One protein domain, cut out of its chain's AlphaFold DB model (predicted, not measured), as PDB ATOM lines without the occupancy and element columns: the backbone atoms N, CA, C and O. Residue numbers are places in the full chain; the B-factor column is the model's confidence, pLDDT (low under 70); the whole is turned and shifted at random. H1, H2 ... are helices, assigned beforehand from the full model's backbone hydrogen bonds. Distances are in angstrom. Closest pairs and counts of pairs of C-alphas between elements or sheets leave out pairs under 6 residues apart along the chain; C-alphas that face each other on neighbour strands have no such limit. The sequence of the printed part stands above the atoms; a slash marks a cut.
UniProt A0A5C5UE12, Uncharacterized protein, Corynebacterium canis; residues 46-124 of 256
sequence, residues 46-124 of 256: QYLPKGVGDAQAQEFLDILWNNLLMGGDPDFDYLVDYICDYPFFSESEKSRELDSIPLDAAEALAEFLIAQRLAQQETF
ATOM      1  N   GLN A  46      18.874 -47.318 -16.138       91.38
ATOM      2  CA  GLN A  46      18.990 -48.040 -14.870       91.38
ATOM      3  C   GLN A  46      17.708 -48.774 -14.450       91.38
ATOM      4  O   GLN A  46      17.792 -49.663 -13.612       91.38
ATOM      5  N   TYR A  47      16.551 -48.408 -15.010       91.44
ATOM      6  CA  TYR A  47      15.275 -49.083 -14.751       91.44
ATOM      7  C   TYR A  47      14.991 -50.207 -15.751       91.44
ATOM      8  O   TYR A  47      13.993 -50.907 -15.625       91.44
ATOM      9  N   LEU A  48      15.856 -50.381 -16.754       88.50
ATOM     10  CA  LEU A  48      15.685 -51.379 -17.800       88.50
ATOM     11  C   LEU A  48      16.646 -52.558 -17.602       88.50
ATOM     12  O   LEU A  48      17.804 -52.365 -17.210       88.50
ATOM     13  N   PRO A  49      16.217 -53.786 -17.935       86.19
ATOM     14  CA  PRO A  49      17.098 -54.939 -18.000       86.19
ATOM     15  C   PRO A  49      18.241 -54.734 -18.997       86.19
ATOM     16  O   PRO A  49      18.160 -53.973 -19.967       86.19
ATOM     17  N   LYS A  50      19.340 -55.461 -18.788       85.25
ATOM     18  CA  LYS A  50      20.471 -55.407 -19.717       85.25
ATOM     19  C   LYS A  50      20.060 -55.976 -21.072       85.25
ATOM     20  O   LYS A  50      19.492 -57.056 -21.149       85.25
ATOM     21  N   GLY A  51      20.446 -55.286 -22.143       83.19
ATOM     22  CA  GLY A  51      20.181 -55.728 -23.513       83.19
ATOM     23  C   GLY A  51      18.933 -55.120 -24.147       83.19
ATOM     24  O   GLY A  51      18.746 -55.307 -25.346       83.19
ATOM     25  N   VAL A  52      18.144 -54.342 -23.397       84.19
ATOM     26  CA  VAL A  52      17.064 -53.528 -23.969       84.19
ATOM     27  C   VAL A  52      17.663 -52.453 -24.874       84.19
ATOM     28  O   VAL A  52      18.493 -51.651 -24.444       84.19
ATOM     29  N   GLY A  53      17.264 -52.462 -26.147       85.94
ATOM     30  CA  GLY A  53      17.652 -51.444 -27.122       85.94
ATOM     31  C   GLY A  53      16.700 -50.244 -27.143       85.94
ATOM     32  O   GLY A  53      15.568 -50.330 -26.674       85.94
ATOM     33  N   ASP A  54      17.127 -49.145 -27.771       87.56
ATOM     34  CA  ASP A  54      16.363 -47.885 -27.823       87.56
ATOM     35  C   ASP A  54      14.937 -48.045 -28.378       87.56
ATOM     36  O   ASP A  54      14.010 -47.412 -27.885       87.56
ATOM     37  N   ALA A  55      14.747 -48.903 -29.388       86.38
ATOM     38  CA  ALA A  55      13.430 -49.141 -29.982       86.38
ATOM     39  C   ALA A  55      12.469 -49.840 -29.006       86.38
ATOM     40  O   ALA A  55      11.318 -49.439 -28.903       86.38
ATOM     41  N   GLN A  56      12.962 -50.834 -28.257       84.50
ATOM     42  CA  GLN A  56      12.174 -51.537 -27.239       84.50
ATOM     43  C   GLN A  56      11.862 -50.614 -26.058       84.50
ATOM     44  O   GLN A  56      10.752 -50.625 -25.541       84.50
ATOM     45  N   ALA A  57      12.827 -49.782 -25.651       88.81
ATOM     46  CA  ALA A  57      12.616 -48.795 -24.598       88.81
ATOM     47  C   ALA A  57      11.579 -47.731 -24.998       88.81
ATOM     48  O   ALA A  57      10.788 -47.313 -24.158       88.81
ATOM     49  N   GLN A  58      11.574 -47.295 -26.263       90.38
ATOM     50  CA  GLN A  58      10.579 -46.345 -26.763       90.38
ATOM     51  C   GLN A  58       9.189 -46.979 -26.862       90.38
ATOM     52  O   GLN A  58       8.230 -46.370 -26.413       90.38
ATOM     53  N   GLU A  59       9.082 -48.202 -27.381       86.56
ATOM     54  CA  GLU A  59       7.813 -48.940 -27.422       86.56
ATOM     55  C   GLU A  59       7.229 -49.128 -26.016       86.56
ATOM     56  O   GLU A  59       6.055 -48.857 -25.781       86.56
ATOM     57  N   PHE A  60       8.067 -49.509 -25.049       87.69
ATOM     58  CA  PHE A  60       7.634 -49.638 -23.662       87.69
ATOM     59  C   PHE A  60       7.207 -48.293 -23.063       87.69
ATOM     60  O   PHE A  60       6.189 -48.219 -22.380       87.69
ATOM     61  N   LEU A  61       7.933 -47.210 -23.362       91.75
ATOM     62  CA  LEU A  61       7.537 -45.863 -22.952       91.75
ATOM     63  C   LEU A  61       6.173 -45.473 -23.528       91.75
ATOM     64  O   LEU A  61       5.363 -44.923 -22.791       91.75
ATOM     65  N   ASP A  62       5.911 -45.759 -24.804       88.31
ATOM     66  CA  ASP A  62       4.636 -45.450 -25.457       88.31
ATOM     67  C   ASP A  62       3.468 -46.155 -24.744       88.31
ATOM     68  O   ASP A  62       2.454 -45.523 -24.441       88.31
ATOM     69  N   ILE A  63       3.654 -47.426 -24.377       85.25
ATOM     70  CA  ILE A  63       2.675 -48.229 -23.631       85.25
ATOM     71  C   ILE A  63       2.441 -47.667 -22.224       85.25
ATOM     72  O   ILE A  63       1.297 -47.428 -21.830       85.25
ATOM     73  N   LEU A  64       3.510 -47.452 -21.451       88.75
ATOM     74  CA  LEU A  64       3.393 -46.935 -20.083       88.75
ATOM     75  C   LEU A  64       2.798 -45.527 -20.074       88.75
ATOM     76  O   LEU A  64       2.013 -45.185 -19.192       88.75
ATOM     77  N   TRP A  65       3.137 -44.718 -21.075       89.81
ATOM     78  CA  TRP A  65       2.563 -43.396 -21.237       89.81
ATOM     79  C   TRP A  65       1.060 -43.473 -21.503       89.81
ATOM     80  O   TRP A  65       0.310 -42.784 -20.821       89.81
ATOM     81  N   ASN A  66       0.598 -44.350 -22.401       84.62
ATOM     82  CA  ASN A  66      -0.836 -44.534 -22.643       84.62
ATOM     83  C   ASN A  66      -1.586 -44.967 -21.367       84.62
ATOM     84  O   ASN A  66      -2.621 -44.392 -21.035       84.62
ATOM     85  N   ASN A  67      -1.010 -45.884 -20.581       83.12
ATOM     86  CA  ASN A  67      -1.571 -46.281 -19.282       83.12
ATOM     87  C   ASN A  67      -1.732 -45.085 -18.325       83.12
ATOM     88  O   ASN A  67      -2.746 -44.974 -17.642       83.12
ATOM     89  N   LEU A  68      -0.775 -44.152 -18.310       86.31
ATOM     90  CA  LEU A  68      -0.869 -42.926 -17.508       86.31
ATOM     91  C   LEU A  68      -1.920 -41.937 -18.030       86.31
ATOM     92  O   LEU A  68      -2.504 -41.194 -17.241       86.31
ATOM     93  N   LEU A  69      -2.152 -41.886 -19.346       84.81
ATOM     94  CA  LEU A  69      -3.128 -40.980 -19.966       84.81
ATOM     95  C   LEU A  69      -4.577 -41.373 -19.677       84.81
ATOM     96  O   LEU A  69      -5.442 -40.498 -19.602       84.81
ATOM     97  N   MET A  70      -4.829 -42.668 -19.494       74.81
ATOM     98  CA  MET A  70      -6.158 -43.231 -19.253       74.81
ATOM     99  C   MET A  70      -6.844 -42.704 -17.978       74.81
ATOM    100  O   MET A  70      -8.061 -42.848 -17.850       74.81
ATOM    101  N   GLY A  71      -6.119 -41.972 -17.123       58.88
ATOM    102  CA  GLY A  71      -6.680 -41.104 -16.089       58.88
ATOM    103  C   GLY A  71      -7.255 -41.819 -14.868       58.88
ATOM    104  O   GLY A  71      -7.388 -43.038 -14.840       58.88
ATOM    105  N   GLY A  72      -7.627 -41.021 -13.862       55.78
ATOM    106  CA  GLY A  72      -8.085 -41.484 -12.547       55.78
ATOM    107  C   GLY A  72      -7.036 -41.263 -11.454       55.78
ATOM    108  O   GLY A  72      -6.028 -40.597 -11.691       55.78
ATOM    109  N   ASP A  73      -7.287 -41.809 -10.262       50.66
ATOM    110  CA  ASP A  73      -6.218 -42.098  -9.302       50.66
ATOM    111  C   ASP A  73      -5.389 -43.210  -9.954       50.66
ATOM    112  O   ASP A  73      -5.931 -44.310 -10.123       50.66
ATOM    113  N   PRO A  74      -4.177 -42.928 -10.476       57.53
ATOM    114  CA  PRO A  74      -3.376 -43.974 -11.079       57.53
ATOM    115  C   PRO A  74      -3.148 -44.999  -9.981       57.53
ATOM    116  O   PRO A  74      -2.511 -44.693  -8.974       57.53
ATOM    117  N   ASP A  75      -3.706 -46.193 -10.159       71.25
ATOM    118  CA  ASP A  75      -3.424 -47.300  -9.267       71.25
ATOM    119  C   ASP A  75      -1.929 -47.594  -9.434       71.25
ATOM    120  O   ASP A  75      -1.478 -48.172 -10.427       71.25
ATOM    121  N   PHE A  76      -1.144 -47.020  -8.523       82.38
ATOM    122  CA  PHE A  76       0.306 -47.091  -8.546       82.38
ATOM    123  C   PHE A  76       0.732 -48.553  -8.521       82.38
ATOM    124  O   PHE A  76       1.605 -48.940  -9.294       82.38
ATOM    125  N   ASP A  77       0.043 -49.359  -7.713       83.31
ATOM    126  CA  ASP A  77       0.273 -50.792  -7.607       83.31
ATOM    127  C   ASP A  77      -0.030 -51.477  -8.944       83.31
ATOM    128  O   ASP A  77       0.797 -52.244  -9.429       83.31
ATOM    129  N   TYR A  78      -1.129 -51.126  -9.624       82.88
ATOM    130  CA  TYR A  78      -1.410 -51.638 -10.972       82.88
ATOM    131  C   TYR A  78      -0.305 -51.295 -11.980       82.88
ATOM    132  O   TYR A  78       0.098 -52.153 -12.767       82.88
ATOM    133  N   LEU A  79       0.192 -50.054 -11.988       86.38
ATOM    134  CA  LEU A  79       1.255 -49.651 -12.913       86.38
ATOM    135  C   LEU A  79       2.570 -50.379 -12.606       86.38
ATOM    136  O   LEU A  79       3.272 -50.794 -13.527       86.38
ATOM    137  N   VAL A  80       2.899 -50.550 -11.325       89.69
ATOM    138  CA  VAL A  80       4.076 -51.299 -10.874       89.69
ATOM    139  C   VAL A  80       3.964 -52.774 -11.255       89.69
ATOM    140  O   VAL A  80       4.906 -53.315 -11.840       89.69
ATOM    141  N   ASP A  81       2.816 -53.401 -11.001       86.88
ATOM    142  CA  ASP A  81       2.525 -54.782 -11.391       86.88
ATOM    143  C   ASP A  81       2.632 -54.942 -12.912       86.88
ATOM    144  O   ASP A  81       3.302 -55.853 -13.402       86.88
ATOM    145  N   TYR A  82       2.071 -54.001 -13.678       86.19
ATOM    146  CA  TYR A  82       2.177 -53.985 -15.135       86.19
ATOM    147  C   TYR A  82       3.638 -53.929 -15.604       86.19
ATOM    148  O   TYR A  82       4.041 -54.696 -16.479       86.19
ATOM    149  N   ILE A  83       4.459 -53.057 -15.010       89.50
ATOM    150  CA  ILE A  83       5.888 -52.945 -15.339       89.50
ATOM    151  C   ILE A  83       6.643 -54.242 -14.996       89.50
ATOM    152  O   ILE A  83       7.520 -54.655 -15.759       89.50
ATOM    153  N   CYS A  84       6.313 -54.890 -13.875       86.25
ATOM    154  CA  CYS A  84       6.931 -56.151 -13.457       86.25
ATOM    155  C   CYS A  84       6.588 -57.310 -14.407       86.25
ATOM    156  O   CYS A  84       7.475 -58.077 -14.803       86.25
ATOM    157  N   ASP A  85       5.310 -57.431 -14.772       78.06
ATOM    158  CA  ASP A  85       4.759 -58.602 -15.456       78.06
ATOM    159  C   ASP A  85       4.908 -58.550 -16.980       78.06
ATOM    160  O   ASP A  85       4.906 -59.595 -17.642       78.06
ATOM    161  N   TYR A  86       5.078 -57.357 -17.555       71.88
ATOM    162  CA  TYR A  86       5.036 -57.156 -19.003       71.88
ATOM    163  C   TYR A  86       6.240 -56.420 -19.592       71.88
ATOM    164  O   TYR A  86       6.088 -55.397 -20.260       71.88
ATOM    165  N   PRO A  87       7.464 -56.948 -19.428       59.03
ATOM    166  CA  PRO A  87       8.624 -56.150 -19.747       59.03
ATOM    167  C   PRO A  87       8.779 -55.845 -21.255       59.03
ATOM    168  O   PRO A  87       9.094 -54.702 -21.550       59.03
ATOM    169  N   PHE A  88       8.525 -56.734 -22.239       60.34
ATOM    170  CA  PHE A  88       8.812 -56.400 -23.661       60.34
ATOM    171  C   PHE A  88       7.967 -57.175 -24.699       60.34
ATOM    172  O   PHE A  88       8.323 -58.276 -25.127       60.34
ATOM    173  N   PHE A  89       6.862 -56.586 -25.163       58.41
ATOM    174  CA  PHE A  89       5.934 -57.182 -26.135       58.41
ATOM    175  C   PHE A  89       6.415 -57.125 -27.592       58.41
ATOM    176  O   PHE A  89       5.894 -56.380 -28.412       58.41
ATOM    177  N   SER A  90       7.318 -58.026 -27.978       50.03
ATOM    178  CA  SER A  90       7.325 -58.477 -29.375       50.03
ATOM    179  C   SER A  90       7.173 -59.989 -29.441       50.03
ATOM    180  O   SER A  90       7.736 -60.715 -28.624       50.03
ATOM    181  N   GLU A  91       6.423 -60.493 -30.430       45.38
ATOM    182  CA  GLU A  91       6.279 -61.940 -30.668       45.38
ATOM    183  C   GLU A  91       7.611 -62.629 -31.022       45.38
ATOM    184  O   GLU A  91       7.670 -63.856 -31.150       45.38
ATOM    185  N   SER A  92       8.694 -61.859 -31.185       54.16
ATOM    186  CA  SER A  92      10.015 -62.404 -31.462       54.16
ATOM    187  C   SER A  92      10.575 -63.137 -30.243       54.16
ATOM    188  O   SER A  92      10.530 -62.648 -29.114       54.16
ATOM    189  N   GLU A  93      11.173 -64.305 -30.478       52.47
ATOM    190  CA  GLU A  93      11.802 -65.118 -29.429       52.47
ATOM    191  C   GLU A  93      12.847 -64.336 -28.611       52.47
ATOM    192  O   GLU A  93      12.996 -64.593 -27.425       52.47
ATOM    193  N   LYS A  94      13.495 -63.322 -29.203       53.94
ATOM    194  CA  LYS A  94      14.502 -62.483 -28.532       53.94
ATOM    195  C   LYS A  94      13.948 -61.615 -27.402       53.94
ATOM    196  O   LYS A  94      14.683 -61.338 -26.463       53.94
ATOM    197  N   SER A  95      12.689 -61.179 -27.470       54.50
ATOM    198  CA  SER A  95      12.080 -60.404 -26.377       54.50
ATOM    199  C   SER A  95      11.676 -61.292 -25.197       54.50
ATOM    200  O   SER A  95      11.664 -60.826 -24.064       54.50
ATOM    201  N   ARG A  96      11.423 -62.589 -25.439       54.88
ATOM    202  CA  ARG A  96      11.108 -63.583 -24.395       54.88
ATOM    203  C   ARG A  96      12.323 -64.004 -23.554       54.88
ATOM    204  O   ARG A  96      12.147 -64.733 -22.584       54.88
ATOM    205  N   GLU A  97      13.532 -63.584 -23.932       61.62
ATOM    206  CA  GLU A  97      14.786 -63.894 -23.227       61.62
ATOM    207  C   GLU A  97      15.257 -62.772 -22.283       61.62
ATOM    208  O   GLU A  97      16.282 -62.933 -21.623       61.62
ATOM    209  N   LEU A  98      14.558 -61.632 -22.225       71.12
ATOM    210  CA  LEU A  98      14.916 -60.534 -21.325       71.12
ATOM    211  C   LEU A  98      14.447 -60.820 -19.894       71.12
ATOM    212  O   LEU A  98      13.367 -61.372 -19.683       71.12
ATOM    213  N   ASP A  99      15.266 -60.423 -18.918       77.69
ATOM    214  CA  ASP A  99      14.917 -60.537 -17.501       77.69
ATOM    215  C   ASP A  99      13.698 -59.660 -17.170       77.69
ATOM    216  O   ASP A  99      13.517 -58.582 -17.743       77.69
ATOM    217  N   SER A 100      12.888 -60.097 -16.204       83.12
ATOM    218  CA  SER A 100      11.841 -59.262 -15.609       83.12
ATOM    219  C   SER A 100      12.431 -58.011 -14.958       83.12
ATOM    220  O   SER A 100      13.571 -58.020 -14.480       83.12
ATOM    221  N   ILE A 101      11.637 -56.942 -14.894       87.75
ATOM    222  CA  ILE A 101      11.998 -55.737 -14.146       87.75
ATOM    223  C   ILE A 101      11.788 -56.029 -12.651       87.75
ATOM    224  O   ILE A 101      10.694 -56.443 -12.270       87.75
ATOM    225  N   PRO A 102      12.814 -55.873 -11.793       89.69
ATOM    226  CA  PRO A 102      12.656 -56.019 -10.348       89.69
ATOM    227  C   PRO A 102      11.656 -55.008  -9.772       89.69
ATOM    228  O   PRO A 102      11.581 -53.883 -10.258       89.69
ATOM    229  N   LEU A 103      10.949 -55.386  -8.702       90.44
ATOM    230  CA  LEU A 103       9.912 -54.556  -8.075       90.44
ATOM    231  C   LEU A 103      10.399 -53.137  -7.731       90.44
ATOM    232  O   LEU A 103       9.734 -52.167  -8.061       90.44
ATOM    233  N   ASP A 104      11.592 -53.003  -7.153       91.81
ATOM    234  CA  ASP A 104      12.177 -51.705  -6.792       91.81
ATOM    235  C   ASP A 104      12.486 -50.825  -8.017       91.81
ATOM    236  O   ASP A 104      12.341 -49.602  -7.980       91.81
ATOM    237  N   ALA A 105      12.890 -51.437  -9.132       91.81
ATOM    238  CA  ALA A 105      13.070 -50.733 -10.399       91.81
ATOM    239  C   ALA A 105      11.726 -50.350 -11.042       91.81
ATOM    240  O   ALA A 105      11.639 -49.289 -11.663       91.81
ATOM    241  N   ALA A 106      10.693 -51.181 -10.882       92.31
ATOM    242  CA  ALA A 106       9.347 -50.910 -11.372       92.31
ATOM    243  C   ALA A 106       8.685 -49.751 -10.614       92.31
ATOM    244  O   ALA A 106       8.191 -48.820 -11.249       92.31
ATOM    245  N   GLU A 107       8.773 -49.750  -9.281       93.25
ATOM    246  CA  GLU A 107       8.352 -48.640  -8.415       93.25
ATOM    247  C   GLU A 107       9.041 -47.332  -8.829       93.25
ATOM    248  O   GLU A 107       8.380 -46.336  -9.121       93.25
ATOM    249  N   ALA A 108      10.373 -47.348  -8.963       94.31
ATOM    250  CA  ALA A 108      11.134 -46.164  -9.358       94.31
ATOM    251  C   ALA A 108      10.789 -45.663 -10.775       94.31
ATOM    252  O   ALA A 108      10.845 -44.456 -11.042       94.31
ATOM    253  N   LEU A 109      10.441 -46.567 -11.697       94.19
ATOM    254  CA  LEU A 109       9.992 -46.211 -13.041       94.19
ATOM    255  C   LEU A 109       8.587 -45.593 -13.024       94.19
ATOM    256  O   LEU A 109       8.377 -44.564 -13.671       94.19
ATOM    257  N   ALA A 110       7.654 -46.180 -12.273       92.38
ATOM    258  CA  ALA A 110       6.309 -45.646 -12.092       92.38
ATOM    259  C   ALA A 110       6.359 -44.232 -11.492       92.38
ATOM    260  O   ALA A 110       5.822 -43.290 -12.080       92.38
ATOM    261  N   GLU A 111       7.100 -44.047 -10.394       93.25
ATOM    262  CA  GLU A 111       7.323 -42.735  -9.772       93.25
ATOM    263  C   GLU A 111       7.924 -41.727 -10.757       93.25
ATOM    264  O   GLU A 111       7.465 -40.584 -10.850       93.25
ATOM    265  N   PHE A 112       8.938 -42.145 -11.522       94.88
ATOM    266  CA  PHE A 112       9.571 -41.296 -12.523       94.88
ATOM    267  C   PHE A 112       8.562 -40.812 -13.569       94.88
ATOM    268  O   PHE A 112       8.488 -39.608 -13.820       94.88
ATOM    269  N   LEU A 113       7.776 -41.709 -14.172       93.94
ATOM    270  CA  LEU A 113       6.837 -41.334 -15.229       93.94
ATOM    271  C   LEU A 113       5.669 -40.494 -14.702       93.94
ATOM    272  O   LEU A 113       5.287 -39.516 -15.350       93.94
ATOM    273  N   ILE A 114       5.159 -40.802 -13.506       91.44
ATOM    274  CA  ILE A 114       4.136 -39.984 -12.845       91.44
ATOM    275  C   ILE A 114       4.675 -38.575 -12.587       91.44
ATOM    276  O   ILE A 114       4.014 -37.593 -12.924       91.44
ATOM    277  N   ALA A 115       5.903 -38.443 -12.075       92.31
ATOM    278  CA  ALA A 115       6.528 -37.139 -11.867       92.31
ATOM    279  C   ALA A 115       6.698 -36.357 -13.183       92.31
ATOM    280  O   ALA A 115       6.452 -35.151 -13.214       92.31
ATOM    281  N   GLN A 116       7.072 -37.026 -14.281       94.31
ATOM    282  CA  GLN A 116       7.149 -36.397 -15.606       94.31
ATOM    283  C   GLN A 116       5.778 -35.907 -16.083       94.31
ATOM    284  O   GLN A 116       5.674 -34.785 -16.582       94.31
ATOM    285  N   ARG A 117       4.719 -36.706 -15.900       92.38
ATOM    286  CA  ARG A 117       3.350 -36.327 -16.268       92.38
ATOM    287  C   ARG A 117       2.837 -35.162 -15.425       92.38
ATOM    288  O   ARG A 117       2.306 -34.209 -15.983       92.38
ATOM    289  N   LEU A 118       3.044 -35.183 -14.111       91.06
ATOM    290  CA  LEU A 118       2.649 -34.084 -13.226       91.06
ATOM    291  C   LEU A 118       3.379 -32.781 -13.584       91.06
ATOM    292  O   LEU A 118       2.728 -31.758 -13.786       91.06
ATOM    293  N   ALA A 119       4.703 -32.827 -13.771       92.56
ATOM    294  CA  ALA A 119       5.487 -31.664 -14.192       92.56
ATOM    295  C   ALA A 119       5.045 -31.134 -15.566       92.56
ATOM    296  O   ALA A 119       5.015 -29.927 -15.795       92.56
ATOM    297  N   GLN A 120       4.667 -32.023 -16.486       92.38
ATOM    298  CA  GLN A 120       4.097 -31.635 -17.771       92.38
ATOM    299  C   GLN A 120       2.752 -30.913 -17.596       92.38
ATOM    300  O   GLN A 120       2.557 -29.851 -18.187       92.38
ATOM    301  N   GLN A 121       1.848 -31.445 -16.767       90.88
ATOM    302  CA  GLN A 121       0.528 -30.858 -16.515       90.88
ATOM    303  C   GLN A 121       0.612 -29.438 -15.945       90.88
ATOM    304  O   GLN A 121      -0.187 -28.580 -16.318       90.88
ATOM    305  N   GLU A 122       1.617 -29.148 -15.113       91.56
ATOM    306  CA  GLU A 122       1.869 -27.796 -14.592       91.56
ATOM    307  C   GLU A 122       2.140 -26.764 -15.702       91.56
ATOM    308  O   GLU A 122       1.874 -25.572 -15.527       91.56
ATOM    309  N   THR A 123       2.625 -27.202 -16.870       91.94
ATOM    310  CA  THR A 123       2.916 -26.313 -18.007       91.94
ATOM    311  C   THR A 123       1.687 -25.947 -18.839       91.94
ATOM    312  O   THR A 123       1.737 -24.982 -19.601       91.94
ATOM    313  N   PHE A 124       0.579 -26.684 -18.703       91.50
ATOM    314  CA  PHE A 124      -0.598 -26.529 -19.562       91.50
ATOM    315  C   PHE A 124      -1.431 -25.282 -19.244       91.50
ATOM    316  O   PHE A 124      -2.217 -24.829 -20.076       91.50
TER     317      PHE A 124
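AT A GLANCE: This is residues 46 to 124 of the 256 residues of an uncharacterized protein of Corynebacterium canis (UniProt A0A5C5UE12). Three helices, their centres at the corners of a triangle, make a small helical body: H1 and H2 run opposite ways, and the longest helix, H3, crosses H2 slantwise with its first part and comes near the last turns of H1 with residues 113 to 117. Residues 118 to 124, of which 118 to 122 belong to H3, stick out at one end, and the long loop of residues 86 to 102 swings out towards the other. The printed part has 79 residues with three named helices, in the order H1, H2, H3, and no named strand; the class is all helix, with 46 residues in the helices. The whole is compact, with a radius of gyration of the C-alphas of 12.9 A, yet elongated, spanning 41 by 22 by 22 A.

HOW THE PARTS SIT: H1, residues 54 to 69, comes first along the printed part, and a short link of 6 residues joins it to H2, residues 76 to 85. H1 and H2 are close but not clearly touching; their closest C-alphas, those of Asn 67 and Leu 79, are 7.7 A apart. Their lines stand at a shallow tilt of 30 degrees, opposite ways. A long link of 17 residues leads from H2 to H3, residues 103 to 122. H2 and H3 touch, H3 with residues 103 to 110 alone, and their closest C-alphas, those of Val 80 and Ala 106, are 5.3 A apart. They run opposite ways at a steep tilt of 51 degrees. H1 and H3 only just touch, with 3 pairs of C-alphas within 8 A, through residues 65 to 68 of H1 and 113 to 117 of H3 alone. Their closest C-alphas, those of Leu 68 and Ile 114, are 7.4 A apart, and they run the same way at a steep tilt of 64 degrees. In H1, H2 and H3 every O i to N i+4 pair is within hydrogen-bond range.

IN THESE COORDINATES: H1 begins with C-alpha 54 at (16.363, -47.885, -27.823) and is 22.1 A long from first to last C-alpha. H2 begins with C-alpha 76 at (0.306, -47.091, -8.546) and is 14.1 A long. H3 is 28.7 A long and ends with C-alpha 122 at (1.869, -27.796, -14.592).

THE WHOLE: The two C-alphas farthest apart, those of Glu 93 and Phe 124, are 41.7 A apart. The printed part has no cut. The mean pLDDT of the printed part is 81.4, and residues 71 to 74 and 87 to 97 are under 70.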